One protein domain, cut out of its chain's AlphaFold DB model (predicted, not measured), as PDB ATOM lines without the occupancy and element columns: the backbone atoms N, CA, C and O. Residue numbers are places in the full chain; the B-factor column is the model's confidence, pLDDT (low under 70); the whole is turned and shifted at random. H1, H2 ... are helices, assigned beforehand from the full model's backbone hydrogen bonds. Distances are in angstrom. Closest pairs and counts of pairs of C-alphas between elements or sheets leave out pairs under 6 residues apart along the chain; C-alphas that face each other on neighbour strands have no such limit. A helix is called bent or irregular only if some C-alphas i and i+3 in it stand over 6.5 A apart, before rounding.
ATOM      1  N   THR A 110    -144.597  75.052  30.612       91.00
ATOM      2  CA  THR A 110    -144.772  75.088  32.064       91.00
ATOM      3  C   THR A 110    -143.727  74.232  32.774       91.00
ATOM      4  O   THR A 110    -143.190  73.264  32.222       91.00
ATOM      5  N   LYS A 111    -143.452  74.562  34.040       89.94
ATOM      6  CA  LYS A 111    -142.529  73.792  34.882       89.94
ATOM      7  C   LYS A 111    -143.015  72.358  35.099       89.94
ATOM      8  O   LYS A 111    -142.201  71.435  35.165       89.94
ATOM      9  N   THR A 112    -144.332  72.158  35.177       91.56
ATOM     10  CA  THR A 112    -144.940  70.827  35.295       91.56
ATOM     11  C   THR A 112    -144.636  69.978  34.065       91.56
ATOM     12  O   THR A 112    -144.177  68.845  34.212       91.56
ATOM     13  N   LEU A 113    -144.806  70.532  32.858       93.38
ATOM     14  CA  LEU A 113    -144.479  69.831  31.617       93.38
ATOM     15  C   LEU A 113    -142.981  69.513  31.526       93.38
ATOM     16  O   LEU A 113    -142.612  68.386  31.204       93.38
ATOM     17  N   TYR A 114    -142.117  70.463  31.886       91.94
ATOM     18  CA  TYR A 114    -140.673  70.229  31.923       91.94
ATOM     19  C   TYR A 114    -140.309  69.077  32.864       91.94
ATOM     20  O   TYR A 114    -139.618  68.146  32.460       91.94
ATOM     21  N   THR A 115    -140.846  69.089  34.084       90.81
ATOM     22  CA  THR A 115    -140.588  68.042  35.085       90.81
ATOM     23  C   THR A 115    -141.099  66.678  34.617       90.81
ATOM     24  O   THR A 115    -140.438  65.666  34.845       90.81
ATOM     25  N   LYS A 116    -142.248  66.634  33.924       93.69
ATOM     26  CA  LYS A 116    -142.742  65.407  33.282       93.69
ATOM     27  C   LYS A 116    -141.746  64.888  32.248       93.69
ATOM     28  O   LYS A 116    -141.432  63.707  32.281       93.69
ATOM     29  N   ILE A 117    -141.254  65.759  31.364       93.38
ATOM     30  CA  ILE A 117    -140.308  65.415  30.293       93.38
ATOM     31  C   ILE A 117    -138.990  64.887  30.865       93.38
ATOM     32  O   ILE A 117    -138.543  63.811  30.473       93.38
ATOM     33  N   THR A 118    -138.375  65.608  31.806       90.31
ATOM     34  CA  THR A 118    -137.079  65.224  32.390       90.31
ATOM     35  C   THR A 118    -137.185  64.027  33.329       90.31
ATOM     36  O   THR A 118    -136.207  63.313  33.527       90.31
ATOM     37  N   GLY A 119    -138.366  63.798  33.909       90.06
ATOM     38  CA  GLY A 119    -138.667  62.651  34.762       90.06
ATOM     39  C   GLY A 119    -139.135  61.400  34.014       90.06
ATOM     40  O   GLY A 119    -139.447  60.402  34.668       90.06
ATOM     41  N   LEU A 120    -139.221  61.425  32.676       93.00
ATOM     42  CA  LEU A 120    -139.619  60.248  31.907       93.00
ATOM     43  C   LEU A 120    -138.639  59.092  32.119       93.00
ATOM     44  O   LEU A 120    -137.423  59.256  32.179       93.00
ATOM     45  N   SER A 121    -139.192  57.887  32.152       92.69
ATOM     46  CA  SER A 121    -138.431  56.644  32.126       92.69
ATOM     47  C   SER A 121    -139.143  55.640  31.229       92.69
ATOM     48  O   SER A 121    -140.304  55.827  30.872       92.69
ATOM     49  N   LEU A 122    -138.474  54.546  30.866       87.94
ATOM     50  CA  LEU A 122    -139.069  53.527  29.993       87.94
ATOM     51  C   LEU A 122    -140.383  52.943  30.555       87.94
ATOM     52  O   LEU A 122    -141.257  52.538  29.794       87.94
ATOM     53  N   HIS A 123    -140.523  52.931  31.882       87.69
ATOM     54  CA  HIS A 123    -141.675  52.378  32.598       87.69
ATOM     55  C   HIS A 123    -142.644  53.452  33.107       87.69
ATOM     56  O   HIS A 123    -143.548  53.141  33.877       87.69
ATOM     57  N   SER A 124    -142.459  54.720  32.730       85.75
ATOM     58  CA  SER A 124    -143.350  55.784  33.186       85.75
ATOM     59  C   SER A 124    -144.709  55.702  32.489       85.75
ATOM     60  O   SER A 124    -144.771  55.686  31.262       85.75
ATOM     61  N   GLU A 125    -145.795  55.758  33.258       86.44
ATOM     62  CA  GLU A 125    -147.177  55.842  32.752       86.44
ATOM     63  C   GLU A 125    -147.618  57.294  32.469       86.44
ATOM     64  O   GLU A 125    -148.804  57.623  32.452       86.44
ATOM     65  N   VAL A 126    -146.658  58.203  32.278       91.50
ATOM     66  CA  VAL A 126    -146.928  59.633  32.092       91.50
ATOM     67  C   VAL A 126    -147.686  59.850  30.787       91.50
ATOM     68  O   VAL A 126    -147.198  59.516  29.712       91.50
ATOM     69  N   ARG A 127    -148.867  60.462  30.863       94.19
ATOM     70  CA  ARG A 127    -149.616  60.922  29.688       94.19
ATOM     71  C   ARG A 127    -149.488  62.428  29.525       94.19
ATOM     72  O   ARG A 127    -149.453  63.169  30.513       94.19
ATOM     73  N   PHE A 128    -149.420  62.848  28.268       96.19
ATOM     74  CA  PHE A 128    -149.385  64.252  27.890       96.19
ATOM     75  C   PHE A 128    -150.784  64.661  27.445       96.19
ATOM     76  O   PHE A 128    -151.449  63.914  26.736       96.19
ATOM     77  N   SER A 129    -151.258  65.830  27.861       96.12
ATOM     78  CA  SER A 129    -152.474  66.383  27.265       96.12
ATOM     79  C   SER A 129    -152.221  66.820  25.819       96.12
ATOM     80  O   SER A 129    -151.083  67.084  25.428       96.12
ATOM     81  N   ASP A 130    -153.287  66.987  25.034       95.50
ATOM     82  CA  ASP A 130    -153.193  67.499  23.661       95.50
ATOM     83  C   ASP A 130    -152.409  68.833  23.589       95.50
ATOM     84  O   ASP A 130    -151.608  69.044  22.678       95.50
ATOM     85  N   THR A 131    -152.583  69.716  24.584       93.31
ATOM     86  CA  THR A 131    -151.845  70.988  24.691       93.31
ATOM     87  C   THR A 131    -150.376  70.792  25.055       93.31
ATOM     88  O   THR A 131    -149.527  71.509  24.543       93.31
ATOM     89  N   GLU A 132    -150.058  69.822  25.916       95.12
ATOM     90  CA  GLU A 132    -148.671  69.492  26.255       95.12
ATOM     91  C   GLU A 132    -147.933  68.912  25.043       95.12
ATOM     92  O   GLU A 132    -146.787  69.278  24.801       95.12
ATOM     93  N   ILE A 133    -148.585  68.059  24.243       94.62
ATOM     94  CA  ILE A 133    -147.996  67.531  23.002       94.62
ATOM     95  C   ILE A 133    -147.772  68.663  21.998       94.62
ATOM     96  O   ILE A 133    -146.692  68.750  21.417       94.62
ATOM     97  N   PHE A 134    -148.751  69.557  21.830       91.25
ATOM     98  CA  PHE A 134    -148.589  70.762  21.016       91.25
ATOM     99  C   PHE A 134    -147.357  71.575  21.446       91.25
ATOM    100  O   PHE A 134    -146.496  71.869  20.616       91.25
ATOM    101  N   ASP A 135    -147.242  71.877  22.741       90.31
ATOM    102  CA  ASP A 135    -146.146  72.668  23.300       90.31
ATOM    103  C   ASP A 135    -144.786  71.964  23.158       90.31
ATOM    104  O   ASP A 135    -143.784  72.620  22.857       90.31
ATOM    105  N   ILE A 136    -144.743  70.635  23.328       91.94
ATOM    106  CA  ILE A 136    -143.538  69.831  23.102       91.94
ATOM    107  C   ILE A 136    -143.097  69.944  21.648       91.94
ATOM    108  O   ILE A 136    -141.948  70.295  21.394       91.94
ATOM    109  N   VAL A 137    -143.992  69.641  20.706       89.50
ATOM    110  CA  VAL A 137    -143.665  69.580  19.277       89.50
ATOM    111  C   VAL A 137    -143.254  70.956  18.765       89.50
ATOM    112  O   VAL A 137    -142.229  71.065  18.103       89.50
ATOM    113  N   LYS A 138    -144.013  72.006  19.112       84.56
ATOM    114  CA  LYS A 138    -143.756  73.366  18.624       84.56
ATOM    115  C   LYS A 138    -142.484  73.960  19.222       84.56
ATOM    116  O   LYS A 138    -141.722  74.602  18.509       84.56
ATOM    117  N   ASN A 139    -142.283  73.802  20.532       84.19
ATOM    118  CA  ASN A 139    -141.283  74.598  21.234       84.19
ATOM    119  C   ASN A 139    -140.098  73.770  21.730       84.19
ATOM    120  O   ASN A 139    -138.968  74.216  21.632       84.19
ATOM    121  N   VAL A 140    -140.320  72.582  22.286       85.94
ATOM    122  CA  VAL A 140    -139.310  71.886  23.109       85.94
ATOM    123  C   VAL A 140    -138.480  70.904  22.289       85.94
ATOM    124  O   VAL A 140    -137.267  70.802  22.477       85.94
ATOM    125  N   LEU A 141    -139.133  70.170  21.388       85.50
ATOM    126  CA  LEU A 141    -138.556  69.033  20.685       85.50
ATOM    127  C   LEU A 141    -137.241  69.360  19.960       85.50
ATOM    128  O   LEU A 141    -136.309  68.570  20.116       85.50
ATOM    129  N   PRO A 142    -137.074  70.501  19.258       80.62
ATOM    130  CA  PRO A 142    -135.812  70.833  18.587       80.62
ATOM    131  C   PRO A 142    -134.603  70.906  19.531       80.62
ATOM    132  O   PRO A 142    -133.473  70.668  19.112       80.62
ATOM    133  N   PHE A 143    -134.839  71.179  20.814       81.50
ATOM    134  CA  PHE A 143    -133.808  71.560  21.774       81.50
ATOM    135  C   PHE A 143    -133.539  70.528  22.873       81.50
ATOM    136  O   PHE A 143    -132.652  70.721  23.703       81.50
ATOM    137  N   LEU A 144    -134.291  69.431  22.915       84.69
ATOM    138  CA  LEU A 144    -134.064  68.377  23.901       84.69
ATOM    139  C   LEU A 144    -132.793  67.582  23.581       84.69
ATOM    140  O   LEU A 144    -132.656  67.023  22.494       84.69
ATOM    141  N   ASN A 145    -131.903  67.453  24.571       80.06
ATOM    142  CA  ASN A 145    -130.682  66.643  24.469       80.06
ATOM    143  C   ASN A 145    -130.974  65.153  24.203       80.06
ATOM    144  O   ASN A 145    -130.227  64.485  23.494       80.06
ATOM    145  N   SER A 146    -132.034  64.619  24.816       84.75
ATOM    146  CA  SER A 146    -132.467  63.231  24.655       84.75
ATOM    147  C   SER A 146    -133.966  63.201  24.405       84.75
ATOM    148  O   SER A 146    -134.770  63.425  25.308       84.75
ATOM    149  N   LYS A 147    -134.335  62.967  23.144       91.56
ATOM    150  CA  LYS A 147    -135.726  63.029  22.683       91.56
ATOM    151  C   LYS A 147    -136.432  61.675  22.726       91.56
ATOM    152  O   LYS A 147    -137.656  61.625  22.690       91.56
ATOM    153  N   SER A 148    -135.680  60.573  22.814       94.00
ATOM    154  CA  SER A 148    -136.184  59.216  22.561       94.00
ATOM    155  C   SER A 148    -137.361  58.827  23.457       94.00
ATOM    156  O   SER A 148    -138.360  58.327  22.950       94.00
ATOM    157  N   LEU A 149    -137.293  59.105  24.763       95.19
ATOM    158  CA  LEU A 149    -138.379  58.790  25.700       95.19
ATOM    159  C   LEU A 149    -139.635  59.636  25.452       95.19
ATOM    160  O   LEU A 149    -140.742  59.103  25.491       95.19
ATOM    161  N   VAL A 150    -139.470  60.928  25.153       95.50
ATOM    162  CA  VAL A 150    -140.587  61.837  24.840       95.50
ATOM    163  C   VAL A 150    -141.273  61.403  23.548       95.50
ATOM    164  O   VAL A 150    -142.487  61.219  23.526       95.50
ATOM    165  N   LEU A 151    -140.488  61.170  22.494       95.94
ATOM    166  CA  LEU A 151    -140.963  60.706  21.191       95.94
ATOM    167  C   LEU A 151    -141.663  59.350  21.301       95.94
ATOM    168  O   LEU A 151    -142.755  59.182  20.764       95.94
ATOM    169  N   ARG A 152    -141.092  58.406  22.059       96.12
ATOM    170  CA  ARG A 152    -141.717  57.110  22.351       96.12
ATOM    171  C   ARG A 152    -143.062  57.283  23.054       96.12
ATOM    172  O   ARG A 152    -144.018  56.602  22.699       96.12
ATOM    173  N   GLN A 153    -143.159  58.199  24.017       96.50
ATOM    174  CA  GLN A 153    -144.396  58.434  24.762       96.50
ATOM    175  C   GLN A 153    -145.480  59.138  23.933       96.50
ATOM    176  O   GLN A 153    -146.662  58.821  24.073       96.50
ATOM    177  N   ILE A 154    -145.097  60.069  23.057       96.25
ATOM    178  CA  ILE A 154    -146.012  60.682  22.084       96.25
ATOM    179  C   ILE A 154    -146.486  59.623  21.086       96.25
ATOM    180  O   ILE A 154    -147.683  59.499  20.844       96.25
ATOM    181  N   CYS A 155    -145.567  58.807  20.563       96.31
ATOM    182  CA  CYS A 155    -145.888  57.724  19.643       96.31
ATOM    183  C   CYS A 155    -146.862  56.712  20.262       96.31
ATOM    184  O   CYS A 155    -147.818  56.325  19.599       96.31
ATOM    185  N   GLN A 156    -146.664  56.314  21.524       96.06
ATOM    186  CA  GLN A 156    -147.594  55.416  22.215       96.06
ATOM    187  C   GLN A 156    -149.000  56.023  22.302       96.06
ATOM    188  O   GLN A 156    -149.972  55.348  21.993       96.06
ATOM    189  N   GLN A 157    -149.123  57.309  22.642       96.00
ATOM    190  CA  GLN A 157    -150.432  57.971  22.704       96.00
ATOM    191  C   GLN A 157    -151.097  58.113  21.330       96.00
ATOM    192  O   GLN A 157    -152.314  57.990  21.240       96.00
ATOM    193  N   LEU A 158    -150.319  58.318  20.259       95.25
ATOM    194  CA  LEU A 158    -150.836  58.306  18.885       95.25
ATOM    195  C   LEU A 158    -151.346  56.918  18.468       95.25
ATOM    196  O   LEU A 158    -152.290  56.836  17.689       95.25
ATOM    197  N   MET A 159    -150.736  55.838  18.968       94.50
ATOM    198  CA  MET A 159    -151.216  54.470  18.726       94.50
ATOM    199  C   MET A 159    -152.465  54.142  19.555       94.50
ATOM    200  O   MET A 159    -153.362  53.466  19.057       94.50
ATOM    201  N   ASP A 160    -152.527  54.628  20.797       93.75
ATOM    202  CA  ASP A 160    -153.641  54.383  21.721       93.75
ATOM    203  C   ASP A 160    -154.907  55.188  21.358       93.75
ATOM    204  O   ASP A 160    -156.017  54.787  21.711       93.75
ATOM    205  N   ASP A 161    -154.758  56.336  20.688       94.69
ATOM    206  CA  ASP A 161    -155.850  57.259  20.363       94.69
ATOM    207  C   ASP A 161    -155.786  57.723  18.902       94.69
ATOM    208  O   ASP A 161    -155.087  58.675  18.545       94.69
ATOM    209  N   SER A 162    -156.605  57.089  18.059       90.50
ATOM    210  CA  SER A 162    -156.683  57.368  16.621       90.50
ATOM    211  C   SER A 162    -157.091  58.806  16.280       90.50
ATOM    212  O   SER A 162    -156.845  59.257  15.167       90.50
ATOM    213  N   ASN A 163    -157.721  59.532  17.211       94.62
ATOM    214  CA  ASN A 163    -158.194  60.900  16.989       94.62
ATOM    215  C   ASN A 163    -157.208  61.955  17.510       94.62
ATOM    216  O   ASN A 163    -157.440  63.151  17.324       94.62
ATOM    217  N   LEU A 164    -156.123  61.553  18.179       94.31
ATOM    218  CA  LEU A 164    -155.185  62.481  18.810       94.31
ATOM    219  C   LEU A 164    -154.534  63.428  17.792       94.31
ATOM    220  O   LEU A 164    -154.464  64.632  18.033       94.31
ATOM    221  N   SER A 165    -154.125  62.910  16.630       91.94
ATOM    222  CA  SER A 165    -153.545  63.722  15.550       91.94
ATOM    223  C   SER A 165    -154.494  64.842  15.099       91.94
ATOM    224  O   SER A 165    -154.082  65.995  14.971       91.94
ATOM    225  N   ASP A 166    -155.783  64.538  14.933       92.94
ATOM    226  CA  ASP A 166    -156.789  65.519  14.508       92.94
ATOM    227  C   ASP A 166    -157.058  66.584  15.576       92.94
ATOM    228  O   ASP A 166    -157.255  67.765  15.260       92.94
ATOM    229  N   ARG A 167    -157.022  66.203  16.859       94.88
ATOM    230  CA  ARG A 167    -157.165  67.163  17.963       94.88
ATOM    231  C   ARG A 167    -155.951  68.081  18.070       94.88
ATOM    232  O   ARG A 167    -156.131  69.295  18.174       94.88
ATOM    233  N   ILE A 168    -154.734  67.546  17.946       92.00
ATOM    234  CA  ILE A 168    -153.500  68.350  17.912       92.00
ATOM    235  C   ILE A 168    -153.525  69.307  16.714       92.00
ATOM    236  O   ILE A 168    -153.254  70.497  16.872       92.00
ATOM    237  N   LYS A 169    -153.928  68.831  15.532       91.62
ATOM    238  CA  LYS A 169    -154.107  69.668  14.339       91.62
ATOM    239  C   LYS A 169    -155.079  70.818  14.586       91.62
ATOM    240  O   LYS A 169    -154.783  71.967  14.267       91.62
ATOM    241  N   THR A 170    -156.223  70.525  15.197       91.75
ATOM    242  CA  THR A 170    -157.226  71.541  15.538       91.75
ATOM    243  C   THR A 170    -156.655  72.587  16.504       91.75
ATOM    244  O   THR A 170    -156.901  73.782  16.330       91.75
ATOM    245  N   LEU A 171    -155.838  72.178  17.482       89.19
ATOM    246  CA  LEU A 171    -155.139  73.102  18.383       89.19
ATOM    247  C   LEU A 171    -154.131  73.997  17.648       89.19
ATOM    248  O   LEU A 171    -154.101  75.202  17.913       89.19
ATOM    249  N   TYR A 172    -153.359  73.449  16.704       85.62
ATOM    250  CA  TYR A 172    -152.446  74.227  15.857       85.62
ATOM    251  C   TYR A 172    -153.190  75.324  15.091       85.62
ATOM    252  O   TYR A 172    -152.820  76.498  15.171       85.62
ATOM    253  N   LEU A 173    -154.274  74.955  14.406       85.62
ATOM    254  CA  LEU A 173    -155.070  75.883  13.601       85.62
ATOM    255  C   LEU A 173    -155.706  76.989  14.448       85.62
ATOM    256  O   LEU A 173    -155.698  78.151  14.040       85.62
ATOM    257  N   ASN A 174    -156.211  76.657  15.639       86.38
ATOM    258  CA  ASN A 174    -156.839  77.631  16.534       86.38
ATOM    259  C   ASN A 174    -155.822  78.604  17.142       86.38
ATOM    260  O   ASN A 174    -156.104  79.795  17.263       86.38
ATOM    261  N   THR A 175    -154.639  78.108  17.508       81.56
ATOM    262  CA  THR A 175    -153.606  78.920  18.165       81.56
ATOM    263  C   THR A 175    -152.943  79.880  17.178       81.56
ATOM    264  O   THR A 175    -152.817  81.062  17.478       81.56
ATOM    265  N   LEU A 176    -152.589  79.405  15.979       76.06
ATOM    266  CA  LEU A 176    -151.919  80.222  14.958       76.06
ATOM    267  C   LEU A 176    -152.851  81.262  14.323       76.06
ATOM    268  O   LEU A 176    -152.436  82.388  14.055       76.06
ATOM    269  N   SER A 177    -154.134  80.925  14.151       73.88
ATOM    270  CA  SER A 177    -155.153  81.891  13.712       73.88
ATOM    271  C   SER A 177    -155.321  83.059  14.693       73.88
ATOM    272  O   SER A 177    -155.708  84.149  14.280       73.88
ATOM    273  N   ALA A 178    -155.038  82.846  15.983       70.19
ATOM    274  CA  ALA A 178    -155.155  83.870  17.019       70.19
ATOM    275  C   ALA A 178    -153.903  84.756  17.143       70.19
ATOM    276  O   ALA A 178    -154.021  85.902  17.572       70.19
ATOM    277  N   THR A 179    -152.718  84.248  16.787       65.75
ATOM    278  CA  THR A 179    -151.443  84.956  16.992       65.75
ATOM    279  C   THR A 179    -150.978  85.804  15.809       65.75
ATOM    280  O   THR A 179    -150.011  86.538  15.977       65.75
ATOM    281  N   HIS A 180    -151.656  85.776  14.651       57.44
ATOM    282  CA  HIS A 180    -151.260  86.535  13.447       57.44
ATOM    283  C   HIS A 180    -149.746  86.433  13.146       57.44
ATOM    284  O   HIS A 180    -149.118  87.420  12.771       57.44
ATOM    285  N   GLU A 181    -149.148  85.248  13.337       57.62
ATOM    286  CA  GLU A 181    -147.739  85.022  12.991       57.62
ATOM    287  C   GLU A 181    -147.571  85.120  11.460       57.62
ATOM    288  O   GLU A 181    -148.393  84.622  10.689       57.62
ATOM    289  N   ASP A 182    -146.536  85.843  11.037       57.12
ATOM    290  CA  ASP A 182    -146.287  86.333   9.679       57.12
ATOM    291  C   ASP A 182    -146.535  85.311   8.554       57.12
ATOM    292  O   ASP A 182    -145.740  84.403   8.336       57.12
ATOM    293  N   GLY A 183    -147.594  85.523   7.764       63.91
ATOM    294  CA  GLY A 183    -147.714  85.106   6.356       63.91
ATOM    295  C   GLY A 183    -147.689  83.607   6.013       63.91
ATOM    296  O   GLY A 183    -147.941  83.268   4.855       63.91
ATOM    297  N   ILE A 184    -147.403  82.716   6.962       68.19
ATOM    298  CA  ILE A 184    -147.372  81.266   6.758       68.19
ATOM    299  C   ILE A 184    -148.747  80.698   7.101       68.19
ATOM    300  O   ILE A 184    -149.289  80.942   8.177       68.19
ATOM    301  N   ASP A 185    -149.308  79.920   6.177       78.88
ATOM    302  CA  ASP A 185    -150.563  79.206   6.398       78.88
ATOM    303  C   ASP A 185    -150.423  78.263   7.616       78.88
ATOM    304  O   ASP A 185    -149.540  77.393   7.613       78.88
ATOM    305  N   PRO A 186    -151.279  78.394   8.649       77.81
ATOM    306  CA  PRO A 186    -151.288  77.517   9.817       77.81
ATOM    307  C   PRO A 186    -151.299  76.023   9.483       77.81
ATOM    308  O   PRO A 186    -150.711  75.221  10.208       77.81
ATOM    309  N   MET A 187    -151.951  75.654   8.380       81.69
ATOM    310  CA  MET A 187    -152.012  74.282   7.898       81.69
ATOM    311  C   MET A 187    -150.637  73.787   7.442       81.69
ATOM    312  O   MET A 187    -150.213  72.706   7.839       81.69
ATOM    313  N   ILE A 188    -149.905  74.605   6.678       82.50
ATOM    314  CA  ILE A 188    -148.547  74.280   6.220       82.50
ATOM    315  C   ILE A 188    -147.608  74.158   7.423       82.50
ATOM    316  O   ILE A 188    -146.807  73.229   7.490       82.50
ATOM    317  N   SER A 189    -147.728  75.066   8.396       80.88
ATOM    318  CA  SER A 189    -146.930  74.999   9.622       80.88
ATOM    319  C   SER A 189    -147.203  73.717  10.412       80.88
ATOM    320  O   SER A 189    -146.260  73.120  10.930       80.88
ATOM    321  N   PHE A 190    -148.463  73.290  10.534       84.62
ATOM    322  CA  PHE A 190    -148.790  72.025  11.192       84.62
ATOM    323  C   PHE A 190    -148.197  70.836  10.438       84.62
ATOM    324  O   PHE A 190    -147.515  70.020  11.051       84.62
ATOM    325  N   ASP A 191    -148.421  70.759   9.125       85.75
ATOM    326  CA  ASP A 191    -147.971  69.626   8.316       85.75
ATOM    327  C   ASP A 191    -146.445  69.463   8.383       85.75
ATOM    328  O   ASP A 191    -145.964  68.340   8.520       85.75
ATOM    329  N   LEU A 192    -145.683  70.565   8.372       86.12
ATOM    330  CA  LEU A 192    -144.226  70.537   8.548       86.12
ATOM    331  C   LEU A 192    -143.822  69.996   9.927       86.12
ATOM    332  O   LEU A 192    -143.114  68.994   9.996       86.12
ATOM    333  N   ASN A 193    -144.332  70.585  11.015       86.00
ATOM    334  CA  ASN A 193    -143.989  70.148  12.376       86.00
ATOM    335  C   ASN A 193    -144.416  68.696  12.649       86.00
ATOM    336  O   ASN A 193    -143.729  67.958  13.353       86.00
ATOM    337  N   TYR A 194    -145.553  68.269  12.095       88.94
ATOM    338  CA  TYR A 194    -146.021  66.895  12.222       88.94
ATOM    339  C   TYR A 194    -145.154  65.925  11.411       88.94
ATOM    340  O   TYR A 194    -144.811  64.853  11.906       88.94
ATOM    341  N   CYS A 195    -144.747  66.294  10.193       89.00
ATOM    342  CA  CYS A 195    -143.802  65.500   9.408       89.00
ATOM    343  C   CYS A 195    -142.448  65.362  10.114       89.00
ATOM    344  O   CYS A 195    -141.890  64.262  10.138       89.00
ATOM    345  N   ASP A 196    -141.950  66.439  10.720       90.00
ATOM    346  CA  ASP A 196    -140.708  66.431  11.495       90.00
ATOM    347  C   ASP A 196    -140.840  65.526  12.723       90.00
ATOM    348  O   ASP A 196    -140.009  64.644  12.928       90.00
ATOM    349  N   LEU A 197    -141.943  65.637  13.474       91.94
ATOM    350  CA  LEU A 197    -142.250  64.741  14.591       91.94
ATOM    351  C   LEU A 197    -142.255  63.271  14.156       91.94
ATOM    352  O   LEU A 197    -141.618  62.436  14.795       91.94
ATOM    353  N   VAL A 198    -142.975  62.935  13.083       93.00
ATOM    354  CA  VAL A 198    -143.061  61.558  12.581       93.00
ATOM    355  C   VAL A 198    -141.687  61.052  12.140       93.00
ATOM    356  O   VAL A 198    -141.357  59.894  12.391       93.00
ATOM    357  N   THR A 199    -140.873  61.911  11.528       92.31
ATOM    358  CA  THR A 199    -139.497  61.587  11.129       92.31
ATOM    359  C   THR A 199    -138.606  61.332  12.344       92.31
ATOM    360  O   THR A 199    -137.887  60.339  12.376       92.31
ATOM    361  N   GLU A 200    -138.703  62.148  13.394       93.25
ATOM    362  CA  GLU A 200    -137.949  61.906  14.626       93.25
ATOM    363  C   GLU A 200    -138.417  60.634  15.355       93.25
ATOM    364  O   GLU A 200    -137.590  59.860  15.840       93.25
ATOM    365  N   ILE A 201    -139.731  60.366  15.407       94.75
ATOM    366  CA  ILE A 201    -140.286  59.125  15.978       94.75
ATOM    367  C   ILE A 201    -139.703  57.908  15.254       94.75
ATOM    368  O   ILE A 201    -139.228  56.969  15.896       94.75
ATOM    369  N   ARG A 202    -139.708  57.940  13.919       92.50
ATOM    370  CA  ARG A 202    -139.187  56.877  13.052       92.50
ATOM    371  C   ARG A 202    -137.756  56.475  13.370       92.50
ATOM    372  O   ARG A 202    -137.432  55.294  13.275       92.50
ATOM    373  N   ASP A 203    -136.912  57.418  13.773       91.69
ATOM    374  CA  ASP A 203    -135.507  57.144  14.069       91.69
ATOM    375  C   ASP A 203    -135.283  56.499  15.439       91.69
ATOM    376  O   ASP A 203    -134.287  55.792  15.630       91.69
ATOM    377  N   VAL A 204    -136.217  56.685  16.374       94.50
ATOM    378  CA  VAL A 204    -136.041  56.275  17.773       94.50
ATOM    379  C   VAL A 204    -136.910  55.101  18.200       94.50
ATOM    380  O   VAL A 204    -136.600  54.498  19.228       94.50
TER     381      VAL A 204
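Overview. This is residues 110 to 204 of the 402 residues of an uncharacterized protein of Vavraia culicis (isolate floridensis) (UniProt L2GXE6). The two longest helices, H4 and H5, form a hairpin shaped like a V, with H2 crossing from one arm to the other and H3 lying across the open end. The short helix H1 sits over H2 and H3 on the side away from H5, and residues 178 to 183, of which 178 to 179 belong to H4, stick out beyond the point of the V. The printed part has 95 residues with five named helices, in the order H1, H2, H3, H4, H5, and no named strand; its class is all helix. It is compact, with a radius of gyration of the C-alphas of 13.3 A, and spans 41 by 28 by 21 A.

Along the chain. The longest helix is H5, residues 186 to 204, 27.3 A from its first C-alpha to its last; it ends at C-alpha 204 at (-136.041, 56.275, 17.773). H4, residues 164 to 179, is 22.9 A long and begins at C-alpha 164 at (-155.185, 62.481, 18.810). H2, residues 130 to 143, is 19.9 A long and irregular: C-alphas 139 and 142 are 7.1 A apart. H3, residues 148 to 160, is 18.1 A long. H1, residues 111 to 118, is 10.5 A long and begins at C-alpha 111 at (-142.529, 73.792, 34.882).

Arrangement. H5, with residues 186 to 190 alone, touches H4. They run opposite ways at a steep tilt of 43 degrees, and their closest C-alphas, those of Leu 173 and Pro 186, are 5.6 A apart. Residues 197 to 204 of H5 touch H3; the closest C-alphas, of Leu 151 and Ile 201, are 5.5 A apart, and the tilt of 69 degrees is steep, only just short of about perpendicular. H2, with residues 137 to 138 alone, touches H5; the closest C-alphas, of Val 137 and Leu 197, are 6.9 A apart. With residues 130 to 134 alone H2 touches H4, about perpendicular at 76 degrees, where the closest C-alphas, of Asp 130 and Ile 168, are 5.8 A apart. H3 and H4 touch only at the corner by their link, and only just, with 3 pairs of C-alphas within 8 A; the closest are those of Leu 158 and Leu 164, at 6.0 A. H2 and H3 are close but not clearly touching. H1 is near H2 and H3 but touches no helix, and it is apart from H4 and H5. Every O i to N i+4 pair is within hydrogen-bond range in H1, H3 and H4; in H2 it is 7 of 10 and in H5 14 of 15.

Size, cuts and confidence. The two C-alphas farthest apart, those of His 123 and Gly 183, are 42.4 A from each other. The printed part has no cut. The link from H1 to H2, 11 residues, is long. Residues 158 to 163, of which 158 to 160 belong to H3, stand free, as do residues 178 to 183. The mean pLDDT of the printed part is 88.0, and residues 179 to 184 are under 70.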